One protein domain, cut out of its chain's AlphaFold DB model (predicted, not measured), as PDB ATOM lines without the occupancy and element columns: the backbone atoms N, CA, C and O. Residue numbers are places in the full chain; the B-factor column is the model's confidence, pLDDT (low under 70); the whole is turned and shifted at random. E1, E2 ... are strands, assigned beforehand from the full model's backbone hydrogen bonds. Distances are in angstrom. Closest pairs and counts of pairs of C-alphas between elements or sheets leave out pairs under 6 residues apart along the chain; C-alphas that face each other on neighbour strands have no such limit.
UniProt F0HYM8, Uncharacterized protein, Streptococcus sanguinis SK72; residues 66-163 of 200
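Overview. This is residues 66 to 163 of the 200 residues of an uncharacterized protein of Streptococcus sanguinis SK72 (UniProt F0HYM8). A twisted wall of five antiparallel strands has a ribbon of two antiparallel strands, E4 and E7, over one of its faces. Together they make a loose sandwich, with the two sheets only partly face to face. The printed part has 98 residues with seven named strands, E1 to E7 in that order along the chain, and no named helix; the class is all strand. The sheet's order is E1, E2, E3, E6, E5. The whole is compact, with a radius of gyration of the C-alphas of 14.0 A, and elongated, spanning 44 by 26 by 23 A.

Along the chain. E1 is residues 71 to 73, 7.0 A long, beginning at C-alpha 71 at (196.635, 229.303, 282.064). E2, the longest strand, is residues 79 to 89, 30.5 A, and E3 is residues 94 to 103, 28.6 A. E4 is residues 117 to 123, 19.4 A, beginning at C-alpha 117 at (186.554, 217.905, 283.133). E5 is residues 131 to 136, 16.6 A, and E6 is residues 141 to 147, 19.5 A. E7 is residues 155 to 162, 21.0 A, ending at C-alpha 162 at (190.541, 217.007, 285.480).

Arrangement. E1, E2 and E3 form a meander, each strand the antiparallel neighbour of the one before. E1 and E2 are a hairpin, their directions 149 degrees apart, with N 72 and O 81 at 2.9 A, within hydrogen-bond range. E2 and E3 are a hairpin at 166 degrees, with N 82 and O 100 at 2.8 A. E3 and E6 are antiparallel at 156 degrees, with N 97 and O 144 at 2.9 A. E5 and E6 are a hairpin at 164 degrees, with N 133 and O 145 at 2.8 A. E1 and E5 are the edge strands. From edge to edge the strands' lines turn by 75 degrees. E4 and E7 are antiparallel at 168 degrees, with N 120 and O 159 at 2.9 A. E4 and E5 are near each other, with 7 pairs of C-alphas within 10 A. E2 and E7 are only just apart, their closest C-alphas 8.3 A from each other. E3 and E7 are apart, and so are E4 and E6.

Size, cuts and confidence. The two C-alphas farthest apart, those of Ser 107 and Asp 152, are 44.4 A from each other. The printed part has no cut. The link from E3 to E4, residues 104 to 116, is long, and its C-alphas lie 10 to 24 A from the mean of the C-alphas. The mean pLDDT of the printed part is 85.4, and residues 66 to 69 are under 70.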
ATOM      1  N   ALA A  66     196.740 237.980 276.497       51.56
ATOM      2  CA  ALA A  66     197.659 237.256 277.378       51.56
ATOM      3  C   ALA A  66     197.393 237.449 278.891       51.56
ATOM      4  O   ALA A  66     197.808 236.619 279.691       51.56
ATOM      5  N   GLN A  67     196.724 238.533 279.296       41.41
ATOM      6  CA  GLN A  67     196.304 238.795 280.679       41.41
ATOM      7  C   GLN A  67     194.914 238.221 280.993       41.41
ATOM      8  O   GLN A  67     194.652 237.907 282.152       41.41
ATOM      9  N   LEU A  68     194.039 238.046 279.991       51.47
ATOM     10  CA  LEU A  68     192.839 237.201 280.126       51.47
ATOM     11  C   LEU A  68     193.188 235.707 280.106       51.47
ATOM     12  O   LEU A  68     192.462 234.918 280.711       51.47
ATOM     13  N   ALA A  69     194.298 235.343 279.447       54.94
ATOM     14  CA  ALA A  69     194.857 233.997 279.394       54.94
ATOM     15  C   ALA A  69     195.298 233.483 280.765       54.94
ATOM     16  O   ALA A  69     196.479 233.355 281.083       54.94
ATOM     17  N   THR A  70     194.311 233.134 281.586       74.06
ATOM     18  CA  THR A  70     194.516 232.376 282.813       74.06
ATOM     19  C   THR A  70     194.825 230.944 282.401       74.06
ATOM     20  O   THR A  70     193.929 230.154 282.104       74.06
ATOM     21  N   SER A  71     196.117 230.645 282.310       82.75
ATOM     22  CA  SER A  71     196.635 229.303 282.064       82.75
ATOM     23  C   SER A  71     196.950 228.624 283.391       82.75
ATOM     24  O   SER A  71     197.664 229.182 284.224       82.75
ATOM     25  N   ARG A  72     196.467 227.396 283.570       84.31
ATOM     26  CA  ARG A  72     196.743 226.567 284.745       84.31
ATOM     27  C   ARG A  72     197.035 225.133 284.314       84.31
ATOM     28  O   ARG A  72     196.283 224.548 283.538       84.31
ATOM     29  N   ASP A  73     198.117 224.575 284.843       88.50
ATOM     30  CA  ASP A  73     198.382 223.138 284.773       88.50
ATOM     31  C   ASP A  73     197.554 222.417 285.855       88.50
ATOM     32  O   ASP A  73     197.371 222.932 286.965       88.50
ATOM     33  N   PHE A  74     196.997 221.251 285.526       86.75
ATOM     34  CA  PHE A  74     196.208 220.463 286.475       86.75
ATOM     35  C   PHE A  74     197.113 219.805 287.525       86.75
ATOM     36  O   PHE A  74     198.197 219.332 287.211       86.75
ATOM     37  N   GLU A  75     196.640 219.714 288.770       84.56
ATOM     38  CA  GLU A  75     197.411 219.168 289.907       84.56
ATOM     39  C   GLU A  75     197.802 217.688 289.737       84.56
ATOM     40  O   GLU A  75     198.790 217.208 290.292       84.56
ATOM     41  N   ASN A  76     197.037 216.944 288.941       82.19
ATOM     42  CA  ASN A  76     197.344 215.559 288.599       82.19
ATOM     43  C   ASN A  76     198.352 215.432 287.439       82.19
ATOM     44  O   ASN A  76     198.546 214.328 286.952       82.19
ATOM     45  N   ASP A  77     198.983 216.517 286.981       83.31
ATOM     46  CA  ASP A  77     199.938 216.546 285.856       83.31
ATOM     47  C   ASP A  77     199.376 215.997 284.531       83.31
ATOM     48  O   ASP A  77     200.113 215.684 283.598       83.31
ATOM     49  N   SER A  78     198.051 215.885 284.425       87.19
ATOM     50  CA  SER A  78     197.387 215.319 283.245       87.19
ATOM     51  C   SER A  78     197.344 216.279 282.055       87.19
ATOM     52  O   SER A  78     197.036 215.864 280.939       87.19
ATOM     53  N   GLY A  79     197.617 217.566 282.268       89.56
ATOM     54  CA  GLY A  79     197.517 218.555 281.209       89.56
ATOM     55  C   GLY A  79     197.430 219.993 281.690       89.56
ATOM     56  O   GLY A  79     197.612 220.300 282.870       89.56
ATOM     57  N   ARG A  80     197.063 220.862 280.751       91.19
ATOM     58  CA  ARG A  80     196.851 222.299 280.930       91.19
ATOM     59  C   ARG A  80     195.482 222.717 280.436       91.19
ATOM     60  O   ARG A  80     194.976 222.170 279.456       91.19
ATOM     61  N   ILE A  81     194.938 223.752 281.060       91.12
ATOM     62  CA  ILE A  81     193.800 224.505 280.548       91.12
ATOM     63  C   ILE A  81     194.114 225.999 280.531       91.12
ATOM     64  O   ILE A  81     194.743 226.524 281.449       91.12
ATOM     65  N   MET A  82     193.688 226.679 279.474       91.12
ATOM     66  CA  MET A  82     193.912 228.102 279.262       91.12
ATOM     67  C   MET A  82     192.604 228.771 278.862       91.12
ATOM     68  O   MET A  82     191.984 228.364 277.885       91.12
ATOM     69  N   LEU A  83     192.190 229.798 279.606       90.12
ATOM     70  CA  LEU A  83     191.057 230.649 279.232       90.12
ATOM     71  C   LEU A  83     191.481 231.577 278.090       90.12
ATOM     72  O   LEU A  83     192.239 232.502 278.321       90.12
ATOM     73  N   THR A  84     191.021 231.371 276.865       88.12
ATOM     74  CA  THR A  84     191.437 232.207 275.727       88.12
ATOM     75  C   THR A  84     190.578 233.448 275.557       88.12
ATOM     76  O   THR A  84     191.046 234.451 275.025       88.12
ATOM     77  N   LYS A  85     189.313 233.396 275.984       87.00
ATOM     78  CA  LYS A  85     188.379 234.501 275.779       87.00
ATOM     79  C   LYS A  85     187.261 234.485 276.802       87.00
ATOM     80  O   LYS A  85     186.752 233.430 277.167       87.00
ATOM     81  N   GLN A  86     186.829 235.676 277.186       88.38
ATOM     82  CA  GLN A  86     185.669 235.890 278.032       88.38
ATOM     83  C   GLN A  86     184.811 237.001 277.431       88.38
ATOM     84  O   GLN A  86     185.306 238.089 277.140       88.38
ATOM     85  N   VAL A  87     183.520 236.734 277.248       87.94
ATOM     86  CA  VAL A  87     182.553 237.704 276.724       87.94
ATOM     87  C   VAL A  87     181.309 237.691 277.594       87.94
ATOM     88  O   VAL A  87     180.680 236.651 277.766       87.94
ATOM     89  N   TYR A  88     180.927 238.859 278.105       86.12
ATOM     90  CA  TYR A  88     179.684 239.041 278.847       86.12
ATOM     91  C   TYR A  88     178.700 239.902 278.051       86.12
ATOM     92  O   TYR A  88     179.060 240.952 277.520       86.12
ATOM     93  N   SER A  89     177.452 239.447 277.970       83.62
ATOM     94  CA  SER A  89     176.340 240.157 277.351       83.62
ATOM     95  C   SER A  89     175.240 240.369 278.383       83.62
ATOM     96  O   SER A  89     174.381 239.508 278.560       83.62
ATOM     97  N   GLU A  90     175.248 241.539 279.021       81.56
ATOM     98  CA  GLU A  90     174.252 241.948 280.023       81.56
ATOM     99  C   GLU A  90     172.825 241.873 279.465       81.56
ATOM    100  O   GLU A  90     171.959 241.221 280.037       81.56
ATOM    101  N   LYS A  91     172.611 242.412 278.256       82.62
ATOM    102  CA  LYS A  91     171.303 242.418 277.578       82.62
ATOM    103  C   LYS A  91     170.682 241.026 277.418       82.62
ATOM    104  O   LYS A  91     169.462 240.903 277.411       82.62
ATOM    105  N   ASN A  92     171.511 240.006 277.208       85.81
ATOM    106  CA  ASN A  92     171.045 238.642 276.971       85.81
ATOM    107  C   ASN A  92     171.235 237.736 278.199       85.81
ATOM    108  O   ASN A  92     170.830 236.578 278.145       85.81
ATOM    109  N   GLY A  93     171.872 238.225 279.272       86.12
ATOM    110  CA  GLY A  93     172.243 237.424 280.440       86.12
ATOM    111  C   GLY A  93     173.147 236.239 280.087       86.12
ATOM    112  O   GLY A  93     172.945 235.140 280.606       86.12
ATOM    113  N   ILE A  94     174.090 236.421 279.152       89.56
ATOM    114  CA  ILE A  94     174.985 235.351 278.678       89.56
ATOM    115  C   ILE A  94     176.439 235.695 279.000       89.56
ATOM    116  O   ILE A  94     176.936 236.748 278.604       89.56
ATOM    117  N   LEU A  95     177.131 234.760 279.647       89.56
ATOM    118  CA  LEU A  95     178.583 234.738 279.789       89.56
ATOM    119  C   LEU A  95     179.145 233.592 278.939       89.56
ATOM    120  O   LEU A  95     178.784 232.435 279.137       89.56
ATOM    121  N   LEU A  96     180.026 233.920 277.998       90.94
ATOM    122  CA  LEU A  96     180.771 232.972 277.174       90.94
ATOM    123  C   LEU A  96     182.229 232.949 277.634       90.94
ATOM    124  O   LEU A  96     182.870 233.999 277.717       90.94
ATOM    125  N   LEU A  97     182.745 231.753 277.889       91.75
ATOM    126  CA  LEU A  97     184.140 231.491 278.215       91.75
ATOM    127  C   LEU A  97     184.686 230.483 277.200       91.75
ATOM    128  O   LEU A  97     184.155 229.382 277.090       91.75
ATOM    129  N   GLU A  98     185.729 230.849 276.466       92.56
ATOM    130  CA  GLU A  98     186.399 229.953 275.518       92.56
ATOM    131  C   GLU A  98     187.703 229.456 276.153       92.56
ATOM    132  O   GLU A  98     188.489 230.257 276.668       92.56
ATOM    133  N   PHE A  99     187.934 228.146 276.119       92.31
ATOM    134  CA  PHE A  99     189.120 227.497 276.670       92.31
ATOM    135  C   PHE A  99     189.871 226.704 275.610       92.31
ATOM    136  O   PHE A  99     189.270 226.089 274.731       92.31
ATOM    137  N   GLU A 100     191.186 226.622 275.767       92.94
ATOM    138  CA  GLU A 100     192.045 225.656 275.088       92.94
ATOM    139  C   GLU A 100     192.680 224.706 276.103       92.94
ATOM    140  O   GLU A 100     193.027 225.102 277.218       92.94
ATOM    141  N   THR A 101     192.819 223.437 275.726       92.75
ATOM    142  CA  THR A 101     193.369 222.388 276.593       92.75
ATOM    143  C   THR A 101     194.550 221.683 275.941       92.75
ATOM    144  O   THR A 101     194.570 221.480 274.730       92.75
ATOM    145  N   SER A 102     195.502 221.243 276.755       91.44
ATOM    146  CA  SER A 102     196.609 220.386 276.321       91.44
ATOM    147  C   SER A 102     196.629 219.139 277.190       91.44
ATOM    148  O   SER A 102     196.701 219.262 278.409       91.44
ATOM    149  N   ASP A 103     196.552 217.956 276.583       89.88
ATOM    150  CA  ASP A 103     196.663 216.675 277.284       89.88
ATOM    151  C   ASP A 103     198.132 216.229 277.319       89.88
ATOM    152  O   ASP A 103     198.777 216.125 276.275       89.88
ATOM    153  N   TYR A 104     198.670 215.983 278.514       89.06
ATOM    154  CA  TYR A 104     200.042 215.491 278.702       89.06
ATOM    155  C   TYR A 104     200.110 213.963 278.837       89.06
ATOM    156  O   TYR A 104     201.199 213.390 278.833       89.06
ATOM    157  N   THR A 105     198.965 213.284 278.934       83.50
ATOM    158  CA  THR A 105     198.884 211.821 279.074       83.50
ATOM    159  C   THR A 105     198.939 211.087 277.732       83.50
ATOM    160  O   THR A 105     199.220 209.890 277.684       83.50
ATOM    161  N   SER A 106     198.719 211.801 276.625       79.56
ATOM    162  CA  SER A 106     198.712 211.266 275.264       79.56
ATOM    163  C   SER A 106     199.931 211.738 274.467       79.56
ATOM    164  O   SER A 106     200.264 212.918 274.448       79.56
ATOM    165  N   SER A 107     200.560 210.828 273.717       75.62
ATOM    166  CA  SER A 107     201.651 211.161 272.780       75.62
ATOM    167  C   SER A 107     201.175 211.921 271.534       75.62
ATOM    168  O   SER A 107     201.982 212.447 270.772       75.62
ATOM    169  N   ILE A 108     199.861 211.954 271.302       78.81
ATOM    170  CA  ILE A 108     199.220 212.751 270.257       78.81
ATOM    171  C   ILE A 108     198.773 214.062 270.895       78.81
ATOM    172  O   ILE A 108     198.118 214.018 271.937       78.81
ATOM    173  N   ALA A 109     199.064 215.190 270.237       72.81
ATOM    174  CA  ALA A 109     198.630 216.538 270.617       72.81
ATOM    175  C   ALA A 109     197.104 216.708 270.479       72.81
ATOM    176  O   ALA A 109     196.591 217.435 269.627       72.81
ATOM    177  N   LYS A 110     196.368 215.963 271.297       78.12
ATOM    178  CA  LYS A 110     194.924 216.022 271.451       78.12
ATOM    179  C   LYS A 110     194.633 216.846 272.705       78.12
ATOM    180  O   LYS A 110     195.370 216.780 273.679       78.12
ATOM    181  N   GLY A 111     193.572 217.643 272.668       84.94
ATOM    182  CA  GLY A 111     193.081 218.319 273.869       84.94
ATOM    183  C   GLY A 111     192.487 217.328 274.860       84.94
ATOM    184  O   GLY A 111     192.167 216.189 274.504       84.94
ATOM    185  N   ILE A 112     192.277 217.786 276.088       88.75
ATOM    186  CA  ILE A 112     191.641 216.979 277.126       88.75
ATOM    187  C   ILE A 112     190.175 216.765 276.748       88.75
ATOM    188  O   ILE A 112     189.475 217.679 276.308       88.75
ATOM    189  N   ASN A 113     189.682 215.538 276.916       88.31
ATOM    190  CA  ASN A 113     188.273 215.246 276.688       88.31
ATOM    191  C   ASN A 113     187.412 216.024 277.693       88.31
ATOM    192  O   ASN A 113     187.513 215.792 278.895       88.31
ATOM    193  N   ALA A 114     186.515 216.887 277.207       87.88
ATOM    194  CA  ALA A 114     185.651 217.709 278.055       87.88
ATOM    195  C   ALA A 114     184.803 216.893 279.049       87.88
ATOM    196  O   ALA A 114     184.477 217.396 280.117       87.88
ATOM    197  N   LYS A 115     184.489 215.623 278.744       89.12
ATOM    198  CA  LYS A 115     183.772 214.719 279.666       89.12
ATOM    199  C   LYS A 115     184.572 214.364 280.923       89.12
ATOM    200  O   LYS A 115     183.979 213.969 281.921       89.12
ATOM    201  N   ASN A 116     185.896 214.483 280.866       90.31
ATOM    202  CA  ASN A 116     186.783 214.236 281.999       90.31
ATOM    203  C   ASN A 116     186.981 215.496 282.853       90.31
ATOM    204  O   ASN A 116     187.625 215.421 283.896       90.31
ATOM    205  N   LEU A 117     186.462 216.645 282.412       91.81
ATOM    206  CA  LEU A 117     186.554 217.905 283.133       91.81
ATOM    207  C   LEU A 117     185.268 218.140 283.924       91.81
ATOM    208  O   LEU A 117     184.165 218.121 283.379       91.81
ATOM    209  N   GLU A 118     185.422 218.382 285.219       93.19
ATOM    210  CA  GLU A 118     184.355 218.851 286.094       93.19
ATOM    211  C   GLU A 118     184.471 220.362 286.272       93.19
ATOM    212  O   GLU A 118     185.557 220.882 286.529       93.19
ATOM    213  N   TRP A 119     183.345 221.056 286.123       92.19
ATOM    214  CA  TRP A 119     183.281 222.511 286.071       92.19
ATOM    215  C   TRP A 119     182.418 223.023 287.216       92.19
ATOM    216  O   TRP A 119     181.265 222.613 287.357       92.19
ATOM    217  N   MET A 120     182.955 223.944 288.011       90.50
ATOM    218  CA  MET A 120     182.228 224.599 289.094       90.50
ATOM    219  C   MET A 120     182.426 226.107 289.019       90.50
ATOM    220  O   MET A 120     183.542 226.607 289.158       90.50
ATOM    221  N   LEU A 121     181.328 226.832 288.818       88.25
ATOM    222  CA  LEU A 121     181.309 228.287 288.804       88.25
ATOM    223  C   LEU A 121     180.711 228.807 290.111       88.25
ATOM    224  O   LEU A 121     179.549 228.552 290.431       88.25
ATOM    225  N   TYR A 122     181.505 229.571 290.847       85.12
ATOM    226  CA  TYR A 122     181.098 230.229 292.077       85.12
ATOM    227  C   TYR A 122     180.815 231.692 291.784       85.12
ATOM    228  O   TYR A 122     181.651 232.402 291.225       85.12
ATOM    229  N   ALA A 123     179.642 232.154 292.194       86.38
ATOM    230  CA  ALA A 123     179.222 233.534 292.042       86.38
ATOM    231  C   ALA A 123     178.560 234.000 293.331       86.38
ATOM    232  O   ALA A 123     177.945 233.207 294.046       86.38
ATOM    233  N   LYS A 124     178.682 235.292 293.619       82.62
ATOM    234  CA  LYS A 124     178.103 235.911 294.816       82.62
ATOM    235  C   LYS A 124     176.580 235.860 294.810       82.62
ATOM    236  O   LYS A 124     175.957 235.713 295.857       82.62
ATOM    237  N   LYS A 125     175.998 235.984 293.619       80.56
ATOM    238  CA  LYS A 125     174.575 235.825 293.354       80.56
ATOM    239  C   LYS A 125     174.419 234.909 292.153       80.56
ATOM    240  O   LYS A 125     174.956 235.188 291.084       80.56
ATOM    241  N   GLN A 126     173.699 233.816 292.352       75.88
ATOM    242  CA  GLN A 126     173.263 232.938 291.276       75.88
ATOM    243  C   GLN A 126     171.765 233.169 291.106       75.88
ATOM    244  O   GLN A 126     171.018 233.078 292.079       75.88
ATOM    245  N   GLY A 127     171.333 233.528 289.897       76.50
ATOM    246  CA  GLY A 127     169.906 233.527 289.582       76.50
ATOM    247  C   GLY A 127     169.391 232.088 289.612       76.50
ATOM    248  O   GLY A 127     170.121 231.184 289.206       76.50
ATOM    249  N   GLU A 128     168.157 231.868 290.065       80.62
ATOM    250  CA  GLU A 128     167.575 230.519 290.195       80.62
ATOM    251  C   GLU A 128     167.591 229.732 288.874       80.62
ATOM    252  O   GLU A 128     167.799 228.521 288.868       80.62
ATOM    253  N   ASP A 129     167.471 230.436 287.746       87.12
ATOM    254  CA  ASP A 129     167.466 229.855 286.402       87.12
ATOM    255  C   ASP A 129     168.838 229.863 285.707       87.12
ATOM    256  O   ASP A 129     168.918 229.559 284.508       87.12
ATOM    257  N   THR A 130     169.912 230.219 286.421       88.50
ATOM    258  CA  THR A 130     171.269 230.259 285.854       88.50
ATOM    259  C   THR A 130     171.705 228.848 285.471       88.50
ATOM    260  O   THR A 130     171.683 227.933 286.293       88.50
ATOM    261  N   LYS A 131     172.132 228.655 284.221       91.25
ATOM    262  CA  LYS A 131     172.556 227.340 283.716       91.25
ATOM    263  C   LYS A 131     173.895 227.433 283.018       91.25
ATOM    264  O   LYS A 131     174.094 228.324 282.198       91.25
ATOM    265  N   MET A 132     174.779 226.486 283.313       92.38
ATOM    266  CA  MET A 132     176.067 226.337 282.647       92.38
ATOM    267  C   MET A 132     176.014 225.168 281.663       92.38
ATOM    268  O   MET A 132     175.574 224.072 282.005       92.38
ATOM    269  N   GLU A 133     176.473 225.415 280.445       93.94
ATOM    270  CA  GLU A 133     176.534 224.465 279.344       93.94
ATOM    271  C   GLU A 133     177.977 224.391 278.839       93.94
ATOM    272  O   GLU A 133     178.608 225.422 278.615       93.94
ATOM    273  N   VAL A 134     178.504 223.177 278.676       94.06
ATOM    274  CA  VAL A 134     179.878 222.935 278.219       94.06
ATOM    275  C   VAL A 134     179.824 222.260 276.856       94.06
ATOM    276  O   VAL A 134     179.275 221.165 276.721       94.06
ATOM    277  N   ILE A 135     180.409 222.904 275.851       94.00
ATOM    278  CA  ILE A 135     180.384 222.473 274.456       94.00
ATOM    279  C   ILE A 135     181.823 222.183 274.011       94.00
ATOM    280  O   ILE A 135     182.612 223.110 273.823       94.00
ATOM    281  N   PRO A 136     182.205 220.905 273.833       91.88
ATOM    282  CA  PRO A 136     183.501 220.577 273.259       91.88
ATOM    283  C   PRO A 136     183.532 220.964 271.777       91.88
ATOM    284  O   PRO A 136     182.633 220.604 271.013       91.88
ATOM    285  N   LEU A 137     184.593 221.650 271.365       88.69
ATOM    286  CA  LEU A 137     184.840 222.029 269.978       88.69
ATOM    287  C   LEU A 137     185.977 221.192 269.371       88.69
ATOM    288  O   LEU A 137     186.686 220.444 270.048       88.69
ATOM    289  N   ALA A 138     186.154 221.312 268.054       83.31
ATOM    290  CA  ALA A 138     187.327 220.772 267.374       83.31
ATOM    291  C   ALA A 138     188.605 221.509 267.809       83.31
ATOM    292  O   ALA A 138     188.548 222.628 268.318       83.31
ATOM    293  N   ASN A 139     189.766 220.895 267.559       82.94
ATOM    294  CA  ASN A 139     191.078 221.476 267.861       82.94
ATOM    295  C   ASN A 139     191.202 221.892 269.330       82.94
ATOM    296  O   ASN A 139     191.451 223.055 269.614       82.94
ATOM    297  N   HIS A 140     190.995 220.941 270.255       89.94
ATOM    298  CA  HIS A 140     191.310 221.083 271.687       89.94
ATOM    299  C   HIS A 140     190.661 222.280 272.420       89.94
ATOM    300  O   HIS A 140     191.072 222.621 273.533       89.94
ATOM    301  N   LYS A 141     189.627 222.872 271.814       92.25
ATOM    302  CA  LYS A 141     188.858 224.007 272.328       92.25
ATOM    303  C   LYS A 141     187.590 223.550 273.046       92.25
ATOM    304  O   LYS A 141     186.989 222.538 272.678       92.25
ATOM    305  N   ILE A 142     187.170 224.303 274.056       93.75
ATOM    306  CA  ILE A 142     185.938 224.071 274.812       93.75
ATOM    307  C   ILE A 142     185.265 225.416 275.075       93.75
ATOM    308  O   ILE A 142     185.880 226.296 275.672       93.75
ATOM    309  N   ASP A 143     183.998 225.540 274.695       93.88
ATOM    310  CA  ASP A 143     183.181 226.699 275.041       93.88
ATOM    311  C   ASP A 143     182.332 226.378 276.268       93.88
ATOM    312  O   ASP A 143     181.671 225.340 276.340       93.88
ATOM    313  N   VAL A 144     182.322 227.290 277.231       93.50
ATOM    314  CA  VAL A 144     181.445 227.243 278.397       93.50
ATOM    315  C   VAL A 144     180.509 228.436 278.336       93.50
ATOM    316  O   VAL A 144     180.938 229.591 278.331       93.50
ATOM    317  N   ILE A 145     179.214 228.151 278.282       93.50
ATOM    318  CA  ILE A 145     178.155 229.147 278.177       93.50
ATOM    319  C   ILE A 145     177.364 229.131 279.475       93.50
ATOM    320  O   ILE A 145     176.756 228.125 279.829       93.50
ATOM    321  N   VAL A 146     177.329 230.263 280.166       92.38
ATOM    322  CA  VAL A 146     176.461 230.476 281.322       92.38
ATOM    323  C   VAL A 146     175.309 231.367 280.880       92.38
ATOM    324  O   VAL A 146     175.525 232.484 280.409       92.38
ATOM    325  N   ARG A 147     174.084 230.856 280.975       92.44
ATOM    326  CA  ARG A 147     172.845 231.529 280.566       92.44
ATOM    327  C   ARG A 147     172.059 231.991 281.782       92.44
ATOM    328  O   ARG A 147     172.193 231.399 282.851       92.44
ATOM    329  N   ASN A 148     171.182 232.972 281.568       90.94
ATOM    330  CA  ASN A 148     170.324 233.580 282.591       90.94
ATOM    331  C   ASN A 148     171.129 234.160 283.761       90.94
ATOM    332  O   ASN A 148     170.747 234.061 284.924       90.94
ATOM    333  N   VAL A 149     172.274 234.745 283.428       88.94
ATOM    334  CA  VAL A 149     173.137 235.443 284.368       88.94
ATOM    335  C   VAL A 149     172.454 236.762 284.770       88.94
ATOM    336  O   VAL A 149     172.041 237.498 283.872       88.94
ATOM    337  N   PRO A 150     172.287 237.066 286.073       86.19
ATOM    338  CA  PRO A 150     171.635 238.300 286.520       86.19
ATOM    339  C   PRO A 150     172.452 239.549 286.155       86.19
ATOM    340  O   PRO A 150     173.666 239.473 285.988       86.19
ATOM    341  N   GLU A 151     171.801 240.714 286.071       81.38
ATOM    342  CA  GLU A 151     172.470 241.980 285.709       81.38
ATOM    343  C   GLU A 151     173.613 242.341 286.676       81.38
ATOM    344  O   GLU A 151     174.652 242.840 286.252       81.38
ATOM    345  N   ASP A 152     173.466 242.015 287.963       81.38
ATOM    346  CA  ASP A 152     174.460 242.249 289.016       81.38
ATOM    347  C   ASP A 152     175.365 241.034 289.291       81.38
ATOM    348  O   ASP A 152     175.849 240.834 290.411       81.38
ATOM    349  N   PHE A 153     175.587 240.196 288.277       78.69
ATOM    350  CA  PHE A 153     176.391 238.991 288.414       78.69
ATOM    351  C   PHE A 153     177.863 239.284 288.706       78.69
ATOM    352  O   PHE A 153     178.573 239.934 287.941       78.69
ATOM    353  N   GLU A 154     178.341 238.697 289.800       77.19
ATOM    354  CA  GLU A 154     179.723 238.789 290.253       77.19
ATOM    355  C   GLU A 154     180.274 237.366 290.423       77.19
ATOM    356  O   GLU A 154     179.987 236.684 291.416       77.19
ATOM    357  N   ALA A 155     181.028 236.891 289.424       76.00
ATOM    358  CA  ALA A 155     181.748 235.624 289.509       76.00
ATOM    359  C   ALA A 155     182.926 235.758 290.481       76.00
ATOM    360  O   ALA A 155     183.744 236.666 290.362       76.00
ATOM    361  N   ILE A 156     183.010 234.831 291.432       73.75
ATOM    362  CA  ILE A 156     184.051 234.794 292.464       73.75
ATOM    363  C   ILE A 156     185.186 233.872 292.025       73.75
ATOM    364  O   ILE A 156     186.356 234.210 292.172       73.75
ATOM    365  N   ALA A 157     184.846 232.691 291.506       80.12
ATOM    366  CA  ALA A 157     185.831 231.698 291.107       80.12
ATOM    367  C   ALA A 157     185.264 230.734 290.065       80.12
ATOM    368  O   ALA A 157     184.089 230.374 290.106       80.12
ATOM    369  N   LEU A 158     186.135 230.260 289.179       86.62
ATOM    370  CA  LEU A 158     185.882 229.111 288.323       86.62
ATOM    371  C   LEU A 158     186.873 228.016 288.708       86.62
ATOM    372  O   LEU A 158     188.085 228.211 288.612       86.62
ATOM    373  N   ASN A 159     186.357 226.876 289.154       87.94
ATOM    374  CA  ASN A 159     187.161 225.696 289.424       87.94
ATOM    375  C   ASN A 159     186.934 224.658 288.325       87.94
ATOM    376  O   ASN A 159     185.796 224.384 287.940       87.94
ATOM    377  N   ILE A 160     188.034 224.095 287.834       90.56
ATOM    378  CA  ILE A 160     188.039 223.086 286.783       90.56
ATOM    379  C   ILE A 160     188.913 221.938 287.272       90.56
ATOM    380  O   ILE A 160     190.101 222.125 287.538       90.56
ATOM    381  N   THR A 161     188.328 220.753 287.394       89.44
ATOM    382  CA  THR A 161     189.021 219.558 287.884       89.44
ATOM    383  C   THR A 161     189.120 218.534 286.764       89.44
ATOM    384  O   THR A 161     188.105 218.150 286.186       89.44
ATOM    385  N   ASN A 162     190.334 218.073 286.456       89.94
ATOM    386  CA  ASN A 162     190.541 217.007 285.480       89.94
ATOM    387  C   ASN A 162     190.550 215.636 286.165       89.94
ATOM    388  O   ASN A 162     191.373 215.383 287.038       89.94
ATOM    389  N   LYS A 163     189.658 214.742 285.732       89.50
ATOM    390  CA  LYS A 163     189.532 213.354 286.208       89.50
ATOM    391  C   LYS A 163     190.285 212.340 285.341       89.50
ATOM    392  O   LYS A 163     190.113 211.137 285.512       89.50
TER     393      LYS A 163